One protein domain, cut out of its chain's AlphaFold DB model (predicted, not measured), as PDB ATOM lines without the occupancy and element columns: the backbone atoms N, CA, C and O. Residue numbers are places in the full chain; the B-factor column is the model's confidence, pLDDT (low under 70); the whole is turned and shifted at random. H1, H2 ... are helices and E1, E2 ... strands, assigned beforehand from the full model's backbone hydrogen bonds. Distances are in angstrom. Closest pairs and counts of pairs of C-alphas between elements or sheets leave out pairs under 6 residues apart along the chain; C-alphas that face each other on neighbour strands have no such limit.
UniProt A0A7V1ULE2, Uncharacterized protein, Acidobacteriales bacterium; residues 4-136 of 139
ATOM      1  N   ASP A   4     -29.124 -23.492 -35.730       90.19
ATOM      2  CA  ASP A   4     -28.039 -24.117 -34.958       90.19
ATOM      3  C   ASP A   4     -27.318 -23.124 -34.028       90.19
ATOM      4  O   ASP A   4     -27.151 -23.372 -32.832       90.19
ATOM      5  N   THR A   5     -26.965 -21.939 -34.537       94.44
ATOM      6  CA  THR A   5     -26.284 -20.903 -33.747       94.44
ATOM      7  C   THR A   5     -27.118 -20.463 -32.547       94.44
ATOM      8  O   THR A   5     -26.582 -20.295 -31.451       94.44
ATOM      9  N   ARG A   6     -28.434 -20.310 -32.732       94.56
ATOM     10  CA  ARG A   6     -29.345 -19.931 -31.649       94.56
ATOM     11  C   ARG A   6     -29.391 -21.000 -30.562       94.56
ATOM     12  O   ARG A   6     -29.254 -20.677 -29.385       94.56
ATOM     13  N   THR A   7     -29.550 -22.262 -30.954       96.12
ATOM     14  CA  THR A   7     -29.589 -23.401 -30.028       96.12
ATOM     15  C   THR A   7     -28.289 -23.510 -29.234       96.12
ATOM     16  O   THR A   7     -28.316 -23.647 -28.012       96.12
ATOM     17  N   ARG A   8     -27.140 -23.356 -29.900       96.94
ATOM     18  CA  ARG A   8     -25.826 -23.368 -29.247       96.94
ATOM     19  C   ARG A   8     -25.632 -22.201 -28.279       96.94
ATOM     20  O   ARG A   8     -25.060 -22.410 -27.210       96.94
ATOM     21  N   LEU A   9     -26.116 -21.004 -28.615       97.56
ATOM     22  CA  LEU A   9     -26.091 -19.853 -27.708       97.56
ATOM     23  C   LEU A   9     -26.934 -20.114 -26.454       97.56
ATOM     24  O   LEU A   9     -26.446 -19.916 -25.347       97.56
ATOM     25  N   ILE A  10     -28.162 -20.612 -26.612       97.69
ATOM     26  CA  ILE A  10     -29.039 -20.955 -25.479       97.69
ATOM     27  C   ILE A  10     -28.377 -22.016 -24.590       97.69
ATOM     28  O   ILE A  10     -28.304 -21.856 -23.373       97.69
ATOM     29  N   ALA A  11     -27.819 -23.071 -25.190       97.44
ATOM     30  CA  ALA A  11     -27.097 -24.109 -24.458       97.44
ATOM     31  C   ALA A  11     -25.825 -23.582 -23.770       97.44
ATOM     32  O   ALA A  11     -25.430 -24.091 -22.721       97.44
ATOM     33  N   HIS A  12     -25.153 -22.582 -24.346       97.06
ATOM     34  CA  HIS A  12     -24.037 -21.898 -23.696       97.06
ATOM     35  C   HIS A  12     -24.515 -21.104 -22.476       97.06
ATOM     36  O   HIS A  12     -23.982 -21.298 -21.385       97.06
ATOM     37  N   ILE A  13     -25.563 -20.291 -22.634       97.38
ATOM     38  CA  ILE A  13     -26.141 -19.470 -21.564       97.38
ATOM     39  C   ILE A  13     -26.599 -20.333 -20.382       97.38
ATOM     40  O   ILE A  13     -26.226 -20.058 -19.243       97.38
ATOM     41  N   ASN A  14     -27.329 -21.417 -20.652       97.31
ATOM     42  CA  ASN A  14     -27.889 -22.292 -19.616       97.31
ATOM     43  C   ASN A  14     -26.830 -23.092 -18.836       97.31
ATOM     44  O   ASN A  14     -27.098 -23.557 -17.729       97.31
ATOM     45  N   ARG A  15     -25.624 -23.279 -19.390       96.38
ATOM     46  CA  ARG A  15     -24.510 -23.958 -18.698       96.38
ATOM     47  C   ARG A  15     -23.625 -23.000 -17.905       96.38
ATOM     48  O   ARG A  15     -22.840 -23.452 -17.072       96.38
ATOM     49  N   LYS A  16     -23.710 -21.701 -18.187       95.31
ATOM     50  CA  LYS A  16     -22.814 -20.689 -17.634       95.31
ATOM     51  C   LYS A  16     -23.224 -20.293 -16.208       95.31
ATOM     52  O   LYS A  16     -24.392 -20.353 -15.828       95.31
ATOM     53  N   LYS A  17     -22.227 -19.891 -15.419       97.00
ATOM     54  CA  LYS A  17     -22.390 -19.189 -14.140       97.00
ATOM     55  C   LYS A  17     -22.543 -17.689 -14.418       97.00
ATOM     56  O   LYS A  17     -21.735 -17.134 -15.155       97.00
ATOM     57  N   TRP A  18     -23.558 -17.064 -13.837       97.75
ATOM     58  CA  TRP A  18     -23.929 -15.673 -14.091       97.75
ATOM     59  C   TRP A  18     -23.738 -14.808 -12.856       97.75
ATOM     60  O   TRP A  18     -24.107 -15.216 -11.757       97.75
ATOM     61  N   TRP A  19     -23.214 -13.604 -13.033       97.81
ATOM     62  CA  TRP A  19     -22.959 -12.687 -11.925       97.81
ATOM     63  C   TRP A  19     -24.038 -11.621 -11.847       97.81
ATOM     64  O   TRP A  19     -24.570 -11.179 -12.865       97.81
ATOM     65  N   HIS A  20     -24.405 -11.250 -10.625       96.19
ATOM     66  CA  HIS A  20     -25.539 -10.379 -10.364       96.19
ATOM     67  C   HIS A  20     -25.191  -9.351  -9.296       96.19
ATOM     68  O   HIS A  20     -24.725  -9.725  -8.219       96.19
ATOM     69  N   VAL A  21     -25.499  -8.087  -9.577       96.44
ATOM     70  CA  VAL A  21     -25.517  -7.012  -8.584       96.44
ATOM     71  C   VAL A  21     -26.957  -6.827  -8.108       96.44
ATOM     72  O   VAL A  21     -27.816  -6.476  -8.929       96.44
ATOM     73  N   PRO A  22     -27.255  -7.049  -6.814       94.06
ATOM     74  CA  PRO A  22     -28.584  -6.806  -6.277       94.06
ATOM     75  C   PRO A  22     -28.996  -5.342  -6.488       94.06
ATOM     76  O   PRO A  22     -28.232  -4.429  -6.163       94.06
ATOM     77  N   PRO A  23     -30.195  -5.080  -7.022       92.50
ATOM     78  CA  PRO A  23     -30.693  -3.727  -7.163       92.50
ATOM     79  C   PRO A  23     -31.028  -3.147  -5.786       92.50
ATOM     80  O   PRO A  23     -31.539  -3.848  -4.916       92.50
ATOM     81  N   VAL A  24     -30.834  -1.837  -5.627       90.50
ATOM     82  CA  VAL A  24     -31.275  -1.107  -4.423       90.50
ATOM     83  C   VAL A  24     -32.800  -1.181  -4.255       90.50
ATOM     84  O   VAL A  24     -33.297  -1.303  -3.142       90.50
ATOM     85  N   ASP A  25     -33.554  -1.126  -5.361       90.44
ATOM     86  CA  ASP A  25     -35.009  -1.319  -5.351       90.44
ATOM     87  C   ASP A  25     -35.347  -2.823  -5.387       90.44
ATOM     88  O   ASP A  25     -35.157  -3.452  -6.436       90.44
ATOM     89  N   PRO A  26     -35.928  -3.404  -4.320       84.81
ATOM     90  CA  PRO A  26     -36.294  -4.821  -4.295       84.81
ATOM     91  C   PRO A  26     -37.379  -5.174  -5.324       84.81
ATOM     92  O   PRO A  26     -37.501  -6.326  -5.736       84.81
ATOM     93  N   ARG A  27     -38.155  -4.191  -5.805       92.06
ATOM     94  CA  ARG A  27     -39.169  -4.379  -6.856       92.06
ATOM     95  C   ARG A  27     -38.582  -4.294  -8.268       92.06
ATOM     96  O   ARG A  27     -39.328  -4.373  -9.243       92.06
ATOM     97  N   ALA A  28     -37.269  -4.124  -8.426       93.25
ATOM     98  CA  ALA A  28     -36.658  -4.008  -9.748       93.25
ATOM     99  C   ALA A  28     -36.877  -5.267 -10.604       93.25
ATOM    100  O   ALA A  28     -37.175  -5.142 -11.792       93.25
ATOM    101  N   TYR A  29     -36.830  -6.466 -10.016       93.44
ATOM    102  CA  TYR A  29     -37.023  -7.712 -10.766       93.44
ATOM    103  C   TYR A  29     -38.416  -7.807 -11.401       93.44
ATOM    104  O   TYR A  29     -38.554  -8.127 -12.587       93.44
ATOM    105  N   SER A  30     -39.463  -7.447 -10.654       92.88
ATOM    106  CA  SER A  30     -40.829  -7.452 -11.182       92.88
ATOM    107  C   SER A  30     -41.014  -6.377 -12.257       92.88
ATOM    108  O   SER A  30     -41.581  -6.667 -13.311       92.88
ATOM    109  N   LYS A  31     -40.445  -5.180 -12.065       94.56
ATOM    110  CA  LYS A  31     -40.550  -4.059 -13.015       94.56
ATOM    111  C   LYS A  31     -39.800  -4.293 -14.329       94.56
ATOM    112  O   LYS A  31     -40.357  -4.040 -15.394       94.56
ATOM    113  N   ARG A  32     -38.543  -4.734 -14.258       94.94
ATOM    114  CA  ARG A  32     -37.601  -4.714 -15.394       94.94
ATOM    115  C   ARG A  32     -36.787  -5.993 -15.601       94.94
ATOM    116  O   ARG A  32     -36.064  -6.075 -16.586       94.94
ATOM    117  N   GLY A  33     -36.987  -7.006 -14.758       95.06
ATOM    118  CA  GLY A  33     -36.292  -8.293 -14.843       95.06
ATOM    119  C   GLY A  33     -34.990  -8.305 -14.045       95.06
ATOM    120  O   GLY A  33     -34.646  -7.326 -13.374       95.06
ATOM    121  N   MET A  34     -34.301  -9.442 -14.061       95.50
ATOM    122  CA  MET A  34     -33.014  -9.621 -13.390       95.50
ATOM    123  C   MET A  34     -31.891  -9.548 -14.421       95.50
ATOM    124  O   MET A  34     -31.819 -10.380 -15.322       95.50
ATOM    125  N   PHE A  35     -31.016  -8.559 -14.248       95.81
ATOM    126  CA  PHE A  35     -29.839  -8.350 -15.084       95.81
ATOM    127  C   PHE A  35     -28.650  -9.151 -14.563       95.81
ATOM    128  O   PHE A  35     -28.385  -9.182 -13.361       95.81
ATOM    129  N   LEU A  36     -27.949  -9.806 -15.477       97.12
ATOM    130  CA  LEU A  36     -26.871 -10.740 -15.214       97.12
ATOM    131  C   LEU A  36     -25.722 -10.460 -16.182       97.12
ATOM    132  O   LEU A  36     -25.956 -10.280 -17.378       97.12
ATOM    133  N   ALA A  37     -24.498 -10.476 -15.669       97.25
ATOM    134  CA  ALA A  37     -23.286 -10.316 -16.461       97.25
ATOM    135  C   ALA A  37     -22.545 -11.646 -16.622       97.25
ATOM    136  O   ALA A  37     -22.722 -12.595 -15.841       97.25
ATOM    137  N   SER A  38     -21.708 -11.719 -17.657       95.94
ATOM    138  CA  SER A  38     -21.025 -12.947 -18.041       95.94
ATOM    139  C   SER A  38     -19.780 -13.230 -17.185       95.94
ATOM    140  O   SER A  38     -19.344 -14.385 -17.109       95.94
ATOM    141  N   SER A  39     -19.224 -12.212 -16.529       96.06
ATOM    142  CA  SER A  39     -18.114 -12.322 -15.579       96.06
ATOM    143  C   SER A  39     -18.356 -11.470 -14.327       96.06
ATOM    144  O   SER A  39     -19.300 -10.678 -14.282       96.06
ATOM    145  N   PHE A  40     -17.541 -11.688 -13.292       95.81
ATOM    146  CA  PHE A  40     -17.624 -10.914 -12.053       95.81
ATOM    147  C   PHE A  40     -17.234  -9.461 -12.330       95.81
ATOM    148  O   PHE A  40     -17.966  -8.546 -11.976       95.81
ATOM    149  N   GLU A  41     -16.146  -9.280 -13.073       95.81
ATOM    150  CA  GLU A  41     -15.559  -7.994 -13.447       95.81
ATOM    151  C   GLU A  41     -16.530  -7.150 -14.288       95.81
ATOM    152  O   GLU A  41     -16.653  -5.945 -14.094       95.81
ATOM    153  N   GLU A  42     -17.288  -7.775 -15.195       95.06
ATOM    154  CA  GLU A  42     -18.352  -7.083 -15.936       95.06
ATOM    155  C   GLU A  42     -19.503  -6.647 -15.020       95.06
ATOM    156  O   GLU A  42     -20.089  -5.584 -15.219       95.06
ATOM    157  N   ALA A  43     -19.842  -7.452 -14.009       95.88
ATOM    158  CA  ALA A  43     -20.881  -7.094 -13.049       95.88
ATOM    159  C   ALA A  43     -20.450  -5.923 -12.148       95.88
ATOM    160  O   ALA A  43     -21.307  -5.117 -11.786       95.88
ATOM    161  N   GLU A  44     -19.156  -5.793 -11.834       96.44
ATOM    162  CA  GLU A  44     -18.618  -4.722 -10.980       96.44
ATOM    163  C   GLU A  44     -18.901  -3.316 -11.513       96.44
ATOM    164  O   GLU A  44     -19.090  -2.383 -10.729       96.44
ATOM    165  N   PHE A  45     -19.035  -3.169 -12.834       91.94
ATOM    166  CA  PHE A  45     -19.441  -1.910 -13.458       91.94
ATOM    167  C   PHE A  45     -20.772  -1.371 -12.899       91.94
ATOM    168  O   PHE A  45     -20.971  -0.161 -12.809       91.94
ATOM    169  N   TYR A  46     -21.683  -2.260 -12.491       89.94
ATOM    170  CA  TYR A  46     -23.004  -1.896 -11.974       89.94
ATOM    171  C   TYR A  46     -23.064  -1.798 -10.439       89.94
ATOM    172  O   TYR A  46     -24.113  -1.439  -9.897       89.94
ATOM    173  N   GLY A  47     -21.975  -2.114  -9.736       94.12
ATOM    174  CA  GLY A  47     -21.891  -2.170  -8.273       94.12
ATOM    175  C   GLY A  47     -21.308  -3.494  -7.782       94.12
ATOM    176  O   GLY A  47     -20.821  -4.288  -8.573       94.12
ATOM    177  N   ARG A  48     -21.361  -3.765  -6.472       95.69
ATOM    178  CA  ARG A  48     -20.774  -4.985  -5.888       95.69
ATOM    179  C   ARG A  48     -21.577  -6.241  -6.278       95.69
ATOM    180  O   ARG A  48     -22.722  -6.369  -5.825       95.69
ATOM    181  N   PRO A  49     -21.014  -7.187  -7.054       96.81
ATOM    182  CA  PRO A  49     -21.690  -8.442  -7.359       96.81
ATOM    183  C   PRO A  49     -21.787  -9.332  -6.116       96.81
ATOM    184  O   PRO A  49     -21.006  -9.206  -5.174       96.81
ATOM    185  N   LEU A  50     -22.745 -10.259  -6.116       95.75
ATOM    186  CA  LEU A  50     -22.783 -11.339  -5.129       95.75
ATOM    187  C   LEU A  50     -21.554 -12.246  -5.281       95.75
ATOM    188  O   LEU A  50     -21.193 -12.589  -6.402       95.75
ATOM    189  N   ASP A  51     -20.996 -12.722  -4.164       95.69
ATOM    190  CA  ASP A  51     -19.827 -13.621  -4.160       95.69
ATOM    191  C   ASP A  51     -20.125 -14.988  -4.806       95.69
ATOM    192  O   ASP A  51     -19.226 -15.695  -5.264       95.69
ATOM    193  N   GLN A  52     -21.405 -15.370  -4.861       96.81
ATOM    194  CA  GLN A  52     -21.859 -16.597  -5.505       96.81
ATOM    195  C   GLN A  52     -22.593 -16.295  -6.816       96.81
ATOM    196  O   GLN A  52     -23.584 -15.554  -6.818       96.81
ATOM    197  N   PRO A  53     -22.185 -16.920  -7.933       96.62
ATOM    198  CA  PRO A  53     -22.877 -16.752  -9.194       96.62
ATOM    199  C   PRO A  53     -24.195 -17.531  -9.216       96.62
ATOM    200  O   PRO A  53     -24.349 -18.587  -8.598       96.62
ATOM    201  N   LYS A  54     -25.142 -17.047 -10.013       95.50
ATOM    202  CA  LYS A  54     -26.432 -17.681 -10.274       95.50
ATOM    203  C   LYS A  54     -26.351 -18.644 -11.458       95.50
ATOM    204  O   LYS A  54     -25.550 -18.480 -12.379       95.50
ATOM    205  N   ARG A  55     -27.235 -19.640 -11.456       95.75
ATOM    206  CA  ARG A  55     -27.580 -20.432 -12.643       95.75
ATOM    207  C   ARG A  55     -28.973 -20.035 -13.096       95.75
ATOM    208  O   ARG A  55     -29.846 -19.802 -12.265       95.75
ATOM    209  N   VAL A  56     -29.171 -19.973 -14.405       95.06
ATOM    210  CA  VAL A  56     -30.454 -19.622 -15.014       95.06
ATOM    211  C   VAL A  56     -30.777 -20.585 -16.140       95.06
ATOM    212  O   VAL A  56     -29.893 -21.251 -16.681       95.06
ATOM    213  N   ARG A  57     -32.058 -20.644 -16.491       96.00
ATOM    214  CA  ARG A  57     -32.551 -21.403 -17.630       96.00
ATOM    215  C   ARG A  57     -33.416 -20.493 -18.485       96.00
ATOM    216  O   ARG A  57     -34.394 -19.941 -17.995       96.00
ATOM    217  N   ILE A  58     -33.048 -20.374 -19.750       96.88
ATOM    218  CA  ILE A  58     -33.822 -19.701 -20.790       96.88
ATOM    219  C   ILE A  58     -34.102 -20.684 -21.928       96.88
ATOM    220  O   ILE A  58     -33.349 -21.637 -22.158       96.88
ATOM    221  N   ALA A  59     -35.189 -20.453 -22.644       96.56
ATOM    222  CA  ALA A  59     -35.659 -21.251 -23.766       96.56
ATOM    223  C   ALA A  59     -35.931 -20.385 -25.001       96.56
ATOM    224  O   ALA A  59     -35.648 -20.808 -26.126       96.56
ATOM    225  N   ASN A  60     -36.436 -19.162 -24.813       96.88
ATOM    226  CA  ASN A  60     -36.820 -18.282 -25.907       96.88
ATOM    227  C   ASN A  60     -36.305 -16.838 -25.752       96.88
ATOM    228  O   ASN A  60     -37.113 -15.911 -25.650       96.88
ATOM    229  N   PRO A  61     -34.977 -16.607 -25.800       97.81
ATOM    230  CA  PRO A  61     -34.438 -15.256 -25.747       97.81
ATOM    231  C   PRO A  61     -34.716 -14.466 -27.024       97.81
ATOM    232  O   PRO A  61     -34.621 -15.001 -28.142       97.81
ATOM    233  N   LEU A  62     -34.926 -13.162 -26.845       98.25
ATOM    234  CA  LEU A  62     -34.633 -12.153 -27.857       98.25
ATOM    235  C   LEU A  62     -33.135 -11.828 -27.808       98.25
ATOM    236  O   LEU A  62     -32.615 -11.489 -26.753       98.25
ATOM    237  N   VAL A  63     -32.438 -11.942 -28.938       98.38
ATOM    238  CA  VAL A  63     -30.974 -11.803 -29.015       98.38
ATOM    239  C   VAL A  63     -30.604 -10.677 -29.972       98.38
ATOM    240  O   VAL A  63     -31.068 -10.682 -31.114       98.38
ATOM    241  N   GLY A  64     -29.731  -9.768 -29.542       97.94
ATOM    242  CA  GLY A  64     -29.203  -8.708 -30.396       97.94
ATOM    243  C   GLY A  64     -28.240  -7.774 -29.675       97.94
ATOM    244  O   GLY A  64     -27.924  -7.969 -28.505       97.94
ATOM    245  N   ASP A  65     -27.781  -6.753 -30.390       97.50
ATOM    246  CA  ASP A  65     -27.301  -5.526 -29.747       97.50
ATOM    247  C   ASP A  65     -28.487  -4.650 -29.310       97.50
ATOM    248  O   ASP A  65     -29.636  -4.895 -29.689       97.50
ATOM    249  N   GLU A  66     -28.235  -3.626 -28.498       96.00
ATOM    250  CA  GLU A  66     -29.309  -2.812 -27.922       96.00
ATOM    251  C   GLU A  66     -30.186  -2.128 -28.987       96.00
ATOM    252  O   GLU A  66     -31.416  -2.147 -28.888       96.00
ATOM    253  N   ALA A  67     -29.571  -1.590 -30.045       96.62
ATOM    254  CA  ALA A  67     -30.284  -0.919 -31.128       96.62
ATOM    255  C   ALA A  67     -31.211  -1.883 -31.889       96.62
ATOM    256  O   ALA A  67     -32.379  -1.570 -32.130       96.62
ATOM    257  N   SER A  68     -30.721  -3.077 -32.235       97.56
ATOM    258  CA  SER A  68     -31.504  -4.102 -32.934       97.56
ATOM    259  C   SER A  68     -32.602  -4.703 -32.059       97.56
ATOM    260  O   SER A  68     -33.701  -4.952 -32.556       97.56
ATOM    261  N   ILE A  69     -32.356  -4.885 -30.757       98.31
ATOM    262  CA  ILE A  69     -33.382  -5.299 -29.794       98.31
ATOM    263  C   ILE A  69     -34.480  -4.237 -29.724       98.31
ATOM    264  O   ILE A  69     -35.657  -4.573 -29.850       98.31
ATOM    265  N   HIS A  70     -34.120  -2.962 -29.565       98.25
ATOM    266  CA  HIS A  70     -35.092  -1.872 -29.507       98.25
ATOM    267  C   HIS A  70     -35.941  -1.805 -30.780       98.25
ATOM    268  O   HIS A  70     -37.172  -1.804 -30.708       98.25
ATOM    269  N   LEU A  71     -35.290  -1.834 -31.947       98.06
ATOM    270  CA  LEU A  71     -35.965  -1.833 -33.242       98.06
ATOM    271  C   LEU A  71     -36.903  -3.036 -33.385       98.06
ATOM    272  O   LEU A  71     -38.034  -2.885 -33.841       98.06
ATOM    273  N   ARG A  72     -36.480  -4.226 -32.946       98.00
ATOM    274  CA  ARG A  72     -37.317  -5.431 -32.976       98.00
ATOM    275  C   ARG A  72     -38.543  -5.316 -32.070       98.00
ATOM    276  O   ARG A  72     -39.595  -5.842 -32.421       98.00
ATOM    277  N   LEU A  73     -38.410  -4.672 -30.912       98.19
ATOM    278  CA  LEU A  73     -39.496  -4.537 -29.941       98.19
ATOM    279  C   LEU A  73     -40.510  -3.456 -30.330       98.19
ATOM    280  O   LEU A  73     -41.706  -3.646 -30.098       98.19
ATOM    281  N   PHE A  74     -40.050  -2.338 -30.895       98.00
ATOM    282  CA  PHE A  74     -40.870  -1.131 -31.063       98.00
ATOM    283  C   PHE A  74     -41.012  -0.639 -32.505       98.00
ATOM    284  O   PHE A  74     -41.813   0.257 -32.749       98.00
ATOM    285  N   GLY A  75     -40.257  -1.191 -33.458       97.62
ATOM    286  CA  GLY A  75     -40.287  -0.766 -34.860       97.62
ATOM    287  C   GLY A  75     -39.615   0.585 -35.129       97.62
ATOM    288  O   GLY A  75     -39.640   1.052 -36.262       97.62
ATOM    289  N   THR A  76     -38.992   1.203 -34.121       96.44
ATOM    290  CA  THR A  76     -38.303   2.496 -34.233       96.44
ATOM    291  C   THR A  76     -36.866   2.421 -33.703       96.44
ATOM    292  O   THR A  76     -36.570   1.589 -32.834       96.44
ATOM    293  N   PRO A  77     -35.951   3.278 -34.198       95.12
ATOM    294  CA  PRO A  77     -34.605   3.399 -33.644       95.12
ATOM    295  C   PRO A  77     -34.622   3.774 -32.158       95.12
ATOM    296  O   PRO A  77     -35.525   4.473 -31.691       95.12
ATOM    297  N   LEU A  78     -33.612   3.318 -31.414       93.94
ATOM    298  CA  LEU A  78     -33.401   3.763 -30.039       93.94
ATOM    299  C   LEU A  78     -32.950   5.227 -30.048       93.94
ATOM    300  O   LEU A  78     -31.964   5.567 -30.694       93.94
ATOM    301  N   VAL A  79     -33.645   6.066 -29.287       92.62
ATOM    302  CA  VAL A  79     -33.232   7.446 -29.021       92.62
ATOM    303  C   VAL A  79     -32.670   7.489 -27.610       92.62
ATOM    304  O   VAL A  79     -33.406   7.250 -26.652       92.62
ATOM    305  N   VAL A  80     -31.368   7.746 -27.484       90.06
ATOM    306  CA  VAL A  80     -30.695   7.838 -26.184       90.06
ATOM    307  C   VAL A  80     -31.078   9.153 -25.515       90.06
ATOM    308  O   VAL A  80     -31.081  10.205 -26.148       90.06
ATOM    309  N   PHE A  81     -31.436   9.087 -24.235       91.25
ATOM    310  CA  PHE A  81     -31.725  10.280 -23.452       91.25
ATOM    311  C   PHE A  81     -30.434  10.914 -22.930       91.25
ATOM    312  O   PHE A  81     -29.653  10.258 -22.237       91.25
ATOM    313  N   GLU A  82     -30.268  12.203 -23.198       91.38
ATOM    314  CA  GLU A  82     -29.175  13.018 -22.679       91.38
ATOM    315  C   GLU A  82     -29.690  13.923 -21.555       91.38
ATOM    316  O   GLU A  82     -30.642  14.686 -21.720       91.38
ATOM    317  N   GLY A  83     -29.081  13.823 -20.376       93.06
ATOM    318  CA  GLY A  83     -29.459  14.612 -19.209       93.06
ATOM    319  C   GLY A  83     -28.557  14.334 -18.011       93.06
ATOM    320  O   GLY A  83     -27.520  13.683 -18.128       93.06
ATOM    321  N   SER A  84     -28.951  14.824 -16.833       96.00
ATOM    322  CA  SER A  84     -28.203  14.547 -15.600       96.00
ATOM    323  C   SER A  84     -28.152  13.046 -15.306       96.00
ATOM    324  O   SER A  84     -29.092  12.318 -15.622       96.00
ATOM    325  N   TRP A  85     -27.111  12.590 -14.604       90.44
ATOM    326  CA  TRP A  85     -26.944  11.183 -14.210       90.44
ATOM    327  C   TRP A  85     -28.229  10.550 -13.643       90.44
ATOM    328  O   TRP A  85     -28.675   9.490 -14.083       90.44
ATOM    329  N   LYS A  86     -28.893  11.245 -12.710       92.44
ATOM    330  CA  LYS A  86     -30.147  10.782 -12.098       92.44
ATOM    331  C   LYS A  86     -31.299  10.702 -13.106       92.44
ATOM    332  O   LYS A  86     -32.147   9.817 -12.999       92.44
ATOM    333  N   ALA A  87     -31.375  11.632 -14.057       94.56
ATOM    334  CA  ALA A  87     -32.384  11.601 -15.109       94.56
ATOM    335  C   ALA A  87     -32.123  10.450 -16.094       94.56
ATOM    336  O   ALA A  87     -33.046   9.684 -16.366       94.56
ATOM    337  N   THR A  88     -30.871  10.253 -16.510       93.94
ATOM    338  CA  THR A  88     -30.444   9.156 -17.389       93.94
ATOM    339  C   THR A  88     -30.717   7.787 -16.774       93.94
ATOM    340  O   THR A  88     -31.303   6.930 -17.433       93.94
ATOM    341  N   LEU A  89     -30.414   7.587 -15.486       91.88
ATOM    342  CA  LEU A  89     -30.746   6.339 -14.785       91.88
ATOM    343  C   LEU A  89     -32.255   6.069 -14.740       91.88
ATOM    344  O   LEU A  89     -32.694   4.944 -14.976       91.88
ATOM    345  N   ARG A  90     -33.071   7.096 -14.461       93.50
ATOM    346  CA  ARG A  90     -34.538   6.947 -14.458       93.50
ATOM    347  C   ARG A  90     -35.071   6.590 -15.838       93.50
ATOM    348  O   ARG A  90     -35.910   5.696 -15.941       93.50
ATOM    349  N   TRP A  91     -34.577   7.258 -16.879       96.25
ATOM    350  CA  TRP A  91     -34.914   6.930 -18.260       96.25
ATOM    351  C   TRP A  91     -34.524   5.486 -18.591       96.25
ATOM    352  O   TRP A  91     -35.360   4.739 -19.099       96.25
ATOM    353  N   ARG A  92     -33.316   5.052 -18.206       95.19
ATOM    354  CA  ARG A  92     -32.843   3.685 -18.445       95.19
ATOM    355  C   ARG A  92     -33.730   2.645 -17.767       95.19
ATOM    356  O   ARG A  92     -34.176   1.712 -18.423       95.19
ATOM    357  N   PHE A  93     -34.074   2.827 -16.492       94.88
ATOM    358  CA  PHE A  93     -34.968   1.894 -15.796       94.88
ATOM    359  C   PHE A  93     -36.371   1.848 -16.409       94.88
ATOM    360  O   PHE A  93     -36.989   0.780 -16.458       94.88
ATOM    361  N   ALA A  94     -36.883   2.986 -16.885       96.38
ATOM    362  CA  ALA A  94     -38.159   3.040 -17.588       96.38
ATOM    363  C   ALA A  94     -38.094   2.310 -18.940       96.38
ATOM    364  O   ALA A  94     -39.025   1.575 -19.282       96.38
ATOM    365  N   LEU A  95     -36.990   2.471 -19.676       97.06
ATOM    366  CA  LEU A  95     -36.730   1.761 -20.922       97.06
ATOM    367  C   LEU A  95     -36.633   0.250 -20.685       97.06
ATOM    368  O   LEU A  95     -37.366  -0.494 -21.332       97.06
ATOM    369  N   ASP A  96     -35.837  -0.200 -19.711       96.56
ATOM    370  CA  ASP A  96     -35.702  -1.617 -19.351       96.56
ATOM    371  C   ASP A  96     -37.074  -2.245 -19.034       96.56
ATOM    372  O   ASP A  96     -37.418  -3.325 -19.522       96.56
ATOM    373  N   ALA A  97     -37.909  -1.546 -18.252       97.25
ATOM    374  CA  ALA A  97     -39.262  -1.995 -17.925       97.25
ATOM    375  C   ALA A  97     -40.169  -2.066 -19.165       97.25
ATOM    376  O   ALA A  97     -40.952  -3.007 -19.323       97.25
ATOM    377  N   LYS A  98     -40.068  -1.084 -20.071       97.94
ATOM    378  CA  LYS A  98     -40.806  -1.075 -21.341       97.94
ATOM    379  C   LYS A  98     -40.365  -2.234 -22.240       97.94
ATOM    380  O   LYS A  98     -41.228  -2.913 -22.796       97.94
ATOM    381  N   MET A  99     -39.060  -2.487 -22.335       98.31
ATOM    382  CA  MET A  99     -38.480  -3.586 -23.107       98.31
ATOM    383  C   MET A  99     -38.923  -4.943 -22.564       98.31
ATOM    384  O   MET A  99     -39.417  -5.752 -23.343       98.31
ATOM    385  N   LYS A 100     -38.862  -5.166 -21.241       97.56
ATOM    386  CA  LYS A 100     -39.392  -6.385 -20.604       97.56
ATOM    387  C   LYS A 100     -40.852  -6.624 -20.979       97.56
ATOM    388  O   LYS A 100     -41.192  -7.696 -21.472       97.56
ATOM    389  N   ARG A 101     -41.722  -5.626 -20.767       97.75
ATOM    390  CA  ARG A 101     -43.162  -5.760 -21.058       97.75
ATOM    391  C   ARG A 101     -43.411  -6.142 -22.513       97.75
ATOM    392  O   ARG A 101     -44.238  -7.009 -22.777       97.75
ATOM    393  N   GLN A 102     -42.714  -5.499 -23.442       98.38
ATOM    394  CA  GLN A 102     -42.895  -5.761 -24.864       98.38
ATOM    395  C   GLN A 102     -42.329  -7.121 -25.278       98.38
ATOM    396  O   GLN A 102     -42.964  -7.840 -26.042       98.38
ATOM    397  N   ALA A 103     -41.173  -7.506 -24.740       98.19
ATOM    398  CA  ALA A 103     -40.567  -8.797 -25.022       98.19
ATOM    399  C   ALA A 103     -41.455  -9.957 -24.538       98.19
ATOM    400  O   ALA A 103     -41.699 -10.887 -25.304       98.19
ATOM    401  N   ILE A 104     -42.029  -9.854 -23.333       97.56
ATOM    402  CA  ILE A 104     -42.997 -10.833 -22.810       97.56
ATOM    403  C   ILE A 104     -44.230 -10.929 -23.715       97.56
ATOM    404  O   ILE A 104     -44.647 -12.032 -24.058       97.56
ATOM    405  N   LYS A 105     -44.800  -9.794 -24.149       97.81
ATOM    406  CA  LYS A 105     -45.955  -9.780 -25.071       97.81
ATOM    407  C   LYS A 105     -45.676 -10.511 -26.386       97.81
ATOM    408  O   LYS A 105     -46.592 -11.070 -26.974       97.81
ATOM    409  N   LEU A 106     -44.423 -10.506 -26.839       97.62
ATOM    410  CA  LEU A 106     -43.973 -11.199 -28.048       97.62
ATOM    411  C   LEU A 106     -43.535 -12.656 -27.788       97.62
ATOM    412  O   LEU A 106     -43.031 -13.311 -28.698       97.62
ATOM    413  N   GLY A 107     -43.716 -13.165 -26.566       97.25
ATOM    414  CA  GLY A 107     -43.424 -14.549 -26.189       97.25
ATOM    415  C   GLY A 107     -41.966 -14.826 -25.817       97.25
ATOM    416  O   GLY A 107     -41.581 -15.993 -25.717       97.25
ATOM    417  N   TYR A 108     -41.138 -13.795 -25.627       97.75
ATOM    418  CA  TYR A 108     -39.759 -13.965 -25.167       97.75
ATOM    419  C   TYR A 108     -39.694 -14.117 -23.641       97.75
ATOM    420  O   TYR A 108     -40.405 -13.430 -22.908       97.75
ATOM    421  N   ASP A 109     -38.799 -14.978 -23.157       97.12
ATOM    422  CA  ASP A 109     -38.574 -15.219 -21.718       97.12
ATOM    423  C   ASP A 109     -37.387 -14.429 -21.140       97.12
ATOM    424  O   ASP A 109     -37.181 -14.360 -19.924       97.12
ATOM    425  N   SER A 110     -36.589 -13.842 -22.028       98.31
ATOM    426  CA  SER A 110     -35.351 -13.153 -21.707       98.31
ATOM    427  C   SER A 110     -34.896 -12.269 -22.870       98.31
ATOM    428  O   SER A 110     -35.323 -12.433 -24.017       98.31
ATOM    429  N   ILE A 111     -33.999 -11.331 -22.569       98.62
ATOM    430  CA  ILE A 111     -33.242 -10.558 -23.554       98.62
ATOM    431  C   ILE A 111     -31.756 -10.846 -23.345       98.62
ATOM    432  O   ILE A 111     -31.242 -10.719 -22.237       98.62
ATOM    433  N   VAL A 112     -31.072 -11.204 -24.427       98.44
ATOM    434  CA  VAL A 112     -29.621 -11.384 -24.494       98.44
ATOM    435  C   VAL A 112     -29.048 -10.202 -25.260       98.44
ATOM    436  O   VAL A 112     -29.264 -10.091 -26.470       98.44
ATOM    437  N   ILE A 113     -28.338  -9.333 -24.547       97.88
ATOM    438  CA  ILE A 113     -27.704  -8.138 -25.093       97.88
ATOM    439  C   ILE A 113     -26.232  -8.452 -25.351       97.88
ATOM    440  O   ILE A 113     -25.525  -9.009 -24.509       97.88
ATOM    441  N   LEU A 114     -25.776  -8.114 -26.550       97.62
ATOM    442  CA  LEU A 114     -24.395  -8.251 -26.987       97.62
ATOM    443  C   LEU A 114     -23.873  -6.884 -27.424       97.62
ATOM    444  O   LEU A 114     -24.635  -6.040 -27.897       97.62
ATOM    445  N   SER A 115     -22.558  -6.684 -27.365       96.25
ATOM    446  CA  SER A 115     -21.954  -5.558 -28.079       96.25
ATOM    447  C   SER A 115     -22.202  -5.695 -29.591       96.25
ATOM    448  O   SER A 115     -22.342  -6.821 -30.083       96.25
ATOM    449  N   PRO A 116     -22.192  -4.599 -30.373       96.50
ATOM    450  CA  PRO A 116     -22.352  -4.678 -31.828       96.50
ATOM    451  C   PRO A 116     -21.363  -5.653 -32.491       96.50
ATOM    452  O   PRO A 116     -21.727  -6.442 -33.366       96.50
ATOM    453  N   ILE A 117     -20.114  -5.669 -32.011       96.44
ATOM    454  CA  ILE A 117     -19.076  -6.603 -32.464       96.44
ATOM    455  C   ILE A 117     -19.457  -8.046 -32.113       96.44
ATOM    456  O   ILE A 117     -19.422  -8.918 -32.983       96.44
ATOM    457  N   GLY A 118     -19.860  -8.306 -30.865       96.75
ATOM    458  CA  GLY A 118     -20.287  -9.632 -30.421       96.75
ATOM    459  C   GLY A 118     -21.506 -10.136 -31.194       96.75
ATOM    460  O   GLY A 118     -21.538 -11.285 -31.633       96.75
ATOM    461  N   PHE A 119     -22.486  -9.273 -31.456       97.00
ATOM    462  CA  PHE A 119     -23.655  -9.651 -32.239       97.00
ATOM    463  C   PHE A 119     -23.289 -10.004 -33.685       97.00
ATOM    464  O   PHE A 119     -23.789 -10.990 -34.231       97.00
ATOM    465  N   ASN A 120     -22.363  -9.266 -34.299       95.12
ATOM    466  CA  ASN A 120     -21.852  -9.601 -35.627       95.12
ATOM    467  C   ASN A 120     -21.068 -10.922 -35.633       95.12
ATOM    468  O   ASN A 120     -21.274 -11.743 -36.525       95.12
ATOM    469  N   GLN A 121     -20.255 -11.198 -34.610       95.31
ATOM    470  CA  GLN A 121     -19.591 -12.497 -34.448       95.31
ATOM    471  C   GLN A 121     -20.597 -13.647 -34.306       95.31
ATOM    472  O   GLN A 121     -20.424 -14.700 -34.926       95.31
ATOM    473  N   LEU A 122     -21.684 -13.430 -33.560       96.00
ATOM    474  CA  LEU A 122     -22.753 -14.411 -33.421       96.00
ATOM    475  C   LEU A 122     -23.425 -14.705 -34.763       96.00
ATOM    476  O   LEU A 122     -23.672 -15.868 -35.071       96.00
ATOM    477  N   LYS A 123     -23.669 -13.696 -35.607       93.56
ATOM    478  CA  LYS A 123     -24.207 -13.911 -36.967       93.56
ATOM    479  C   LYS A 123     -23.296 -14.808 -37.819       93.56
ATOM    480  O   LYS A 123     -23.807 -15.548 -38.655       93.56
ATOM    481  N   LEU A 124     -21.987 -14.792 -37.558       93.81
ATOM    482  CA  LEU A 124     -20.980 -15.662 -38.179       93.81
ATOM    483  C   LEU A 124     -20.836 -17.035 -37.486       93.81
ATOM    484  O   LEU A 124     -19.961 -17.818 -37.845       93.81
ATOM    485  N   GLY A 125     -21.668 -17.341 -36.486       93.94
ATOM    486  CA  GLY A 125     -21.671 -18.618 -35.766       93.94
ATOM    487  C   GLY A 125     -20.699 -18.706 -34.584       93.94
ATOM    488  O   GLY A 125     -20.552 -19.783 -34.004       93.94
ATOM    489  N   LYS A 126     -20.043 -17.602 -34.200       95.31
ATOM    490  CA  LYS A 126     -19.122 -17.545 -33.054       95.31
ATOM    491  C   LYS A 126     -19.851 -17.020 -31.819       95.31
ATOM    492  O   LYS A 126     -20.396 -15.925 -31.854       95.31
ATOM    493  N   ILE A 127     -19.853 -17.781 -30.725       95.31
ATOM    494  CA  ILE A 127     -20.488 -17.354 -29.467       95.31
ATOM    495  C   ILE A 127     -19.582 -16.319 -28.775       95.31
ATOM    496  O   ILE A 127     -18.440 -16.662 -28.459       95.31
ATOM    497  N   PRO A 128     -20.056 -15.082 -28.530       94.31
ATOM    498  CA  PRO A 128     -19.278 -14.067 -27.824       94.31
ATOM    499  C   PRO A 128     -19.020 -14.455 -26.368       94.31
ATOM    500  O   PRO A 128     -19.819 -15.158 -25.754       94.31
ATOM    501  N   ARG A 129     -17.906 -13.978 -25.806       90.50
ATOM    502  CA  ARG A 129     -17.576 -14.207 -24.388       90.50
ATOM    503  C   ARG A 129     -18.374 -13.295 -23.460       90.50
ATOM    504  O   ARG A 129     -18.924 -13.790 -22.480       90.50
ATOM    505  N   SER A 130     -18.417 -12.010 -23.813       93.81
ATOM    506  CA  SER A 130     -19.157 -10.959 -23.118       93.81
ATOM    507  C   SER A 130     -20.621 -11.002 -23.541       93.81
ATOM    508  O   SER A 130     -20.933 -10.905 -24.733       93.81
ATOM    509  N   ILE A 131     -21.498 -11.240 -22.570       97.00
ATOM    510  CA  ILE A 131     -22.940 -11.372 -22.760       97.00
ATOM    511  C   ILE A 131     -23.636 -10.736 -21.561       97.00
ATOM    512  O   ILE A 131     -23.410 -11.140 -20.423       97.00
ATOM    513  N   GLU A 132     -24.549  -9.813 -21.822       97.12
ATOM    514  CA  GLU A 132     -25.493  -9.335 -20.821       97.12
ATOM    515  C   GLU A 132     -26.819 -10.075 -20.982       97.12
ATOM    516  O   GLU A 132     -27.307 -10.310 -22.092       97.12
ATOM    517  N   LEU A 133     -27.417 -10.466 -19.862       97.75
ATOM    518  CA  LEU A 133     -28.644 -11.244 -19.846       97.75
ATOM    519  C   LEU A 133     -29.668 -10.592 -18.921       97.75
ATOM    520  O   LEU A 133     -29.422 -10.418 -17.734       97.75
ATOM    521  N   ASN A 134     -30.848 -10.290 -19.454       97.75
ATOM    522  CA  ASN A 134     -32.015  -9.911 -18.672       97.75
ATOM    523  C   ASN A 134     -33.025 -11.062 -18.694       97.75
ATOM    524  O   ASN A 134     -33.623 -11.345 -19.734       97.75
ATOM    525  N   VAL A 135     -33.213 -11.734 -17.559       97.12
ATOM    526  CA  VAL A 135     -34.209 -12.803 -17.412       97.12
ATOM    527  C   VAL A 135     -35.496 -12.262 -16.798       97.12
ATOM    528  O   VAL A 135     -35.476 -11.480 -15.844       97.12
ATOM    529  N   PHE A 136     -36.642 -12.693 -17.326       94.25
ATOM    530  CA  PHE A 136     -37.944 -12.160 -16.910       94.25
ATOM    531  C   PHE A 136     -38.656 -12.961 -15.836       94.25
ATOM    532  O   PHE A 136     -39.779 -12.584 -15.503       94.25
TER     533      PHE A 136
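Overview. This is residues 4 to 136 of the 139 residues of an uncharacterized protein of Acidobacteriales bacterium (UniProt A0A7V1ULE2). A small sheet of four short strands forms the core, with the long helix H5 and the shorter H4 over one face; the short helices H2 and H3 and the helices H1 and H6 only graze the sheet and lie around it. Two long stretches with no named element, residues 16 to 27 and 45 to 60, loop round the outside. The printed part has 133 residues with six named helices and four named strands, in the order H1 H2 E1 H3 E2 H4 H5 E3 H6 E4, and its class is mixed, helices and strands. The sheet is mixed, in the order E1, E4, E3, E2. The whole is compact, with a radius of gyration of the C-alphas of 14.5 A, and rounded, spanning 41 by 39 by 26 A.

Along the chain. In the sheet, E1 is residues 34 to 36, E4 residues 132 to 135, E3 residues 110 to 113 and E2 residues 61 to 64; E4 is 10.0 A long and ends at C-alpha 135 (-34.209, -12.803, -17.412). H5, residues 85 to 105, is 30.3 A long and begins at C-alpha 85 (-26.944, 11.183, -14.210). H4 is residues 66 to 74, 12.1 A. H1, residues 4 to 15, is 16.6 A long and begins at C-alpha 4 (-28.039, -24.117, -34.958). H6 is residues 116 to 123, 10.7 A; H2 is residues 28 to 32 and H3 residues 40 to 44.

Arrangement. E4 and E3 are antiparallel inner strands, with N 113 and O 132 2.8 A apart. Edge strand E1 is antiparallel to E4, with N 36 and O 133 at 2.8 A. Edge strand E2 is parallel to E3, with N 112 and O 62 at 2.8 A. E2, H4 H5 and E3 form a strand-helix-strand unit, two parallel neighbour strands with helices between, and its crossover is right-handed. H4 and H5 lie on the same face, giving two layers, helices on one face of a sheet. H4 lies over E2 at a height over the sheet of 8.4 A; H5 has a height of 10.1 A. H4 and H5 touch at Leu 73 and Gln 102, their closest C-alphas, 6.2 A, at a steep tilt of 53 degrees. H5 touches H2 with residues 93 to 100 alone, closest C-alphas Arg 32 and Ala 97, 4.1 A. H1 and H6 are close but not clearly touching, closest C-alphas Thr 5 and Leu 122, 7.4 A. H3 touches no helix. In H1, H2, H3, H4, H5 and H6 every O i to N i+4 pair is within hydrogen-bond range.

Size, cuts and confidence. The C-alphas farthest apart, of Asp 4 and Ser 84, are 43.2 A apart. The printed part has no cut. The links H1 to H2 and H3 to E2 are long. The mean pLDDT of the printed part is 95.7, and no printed residue is under 70.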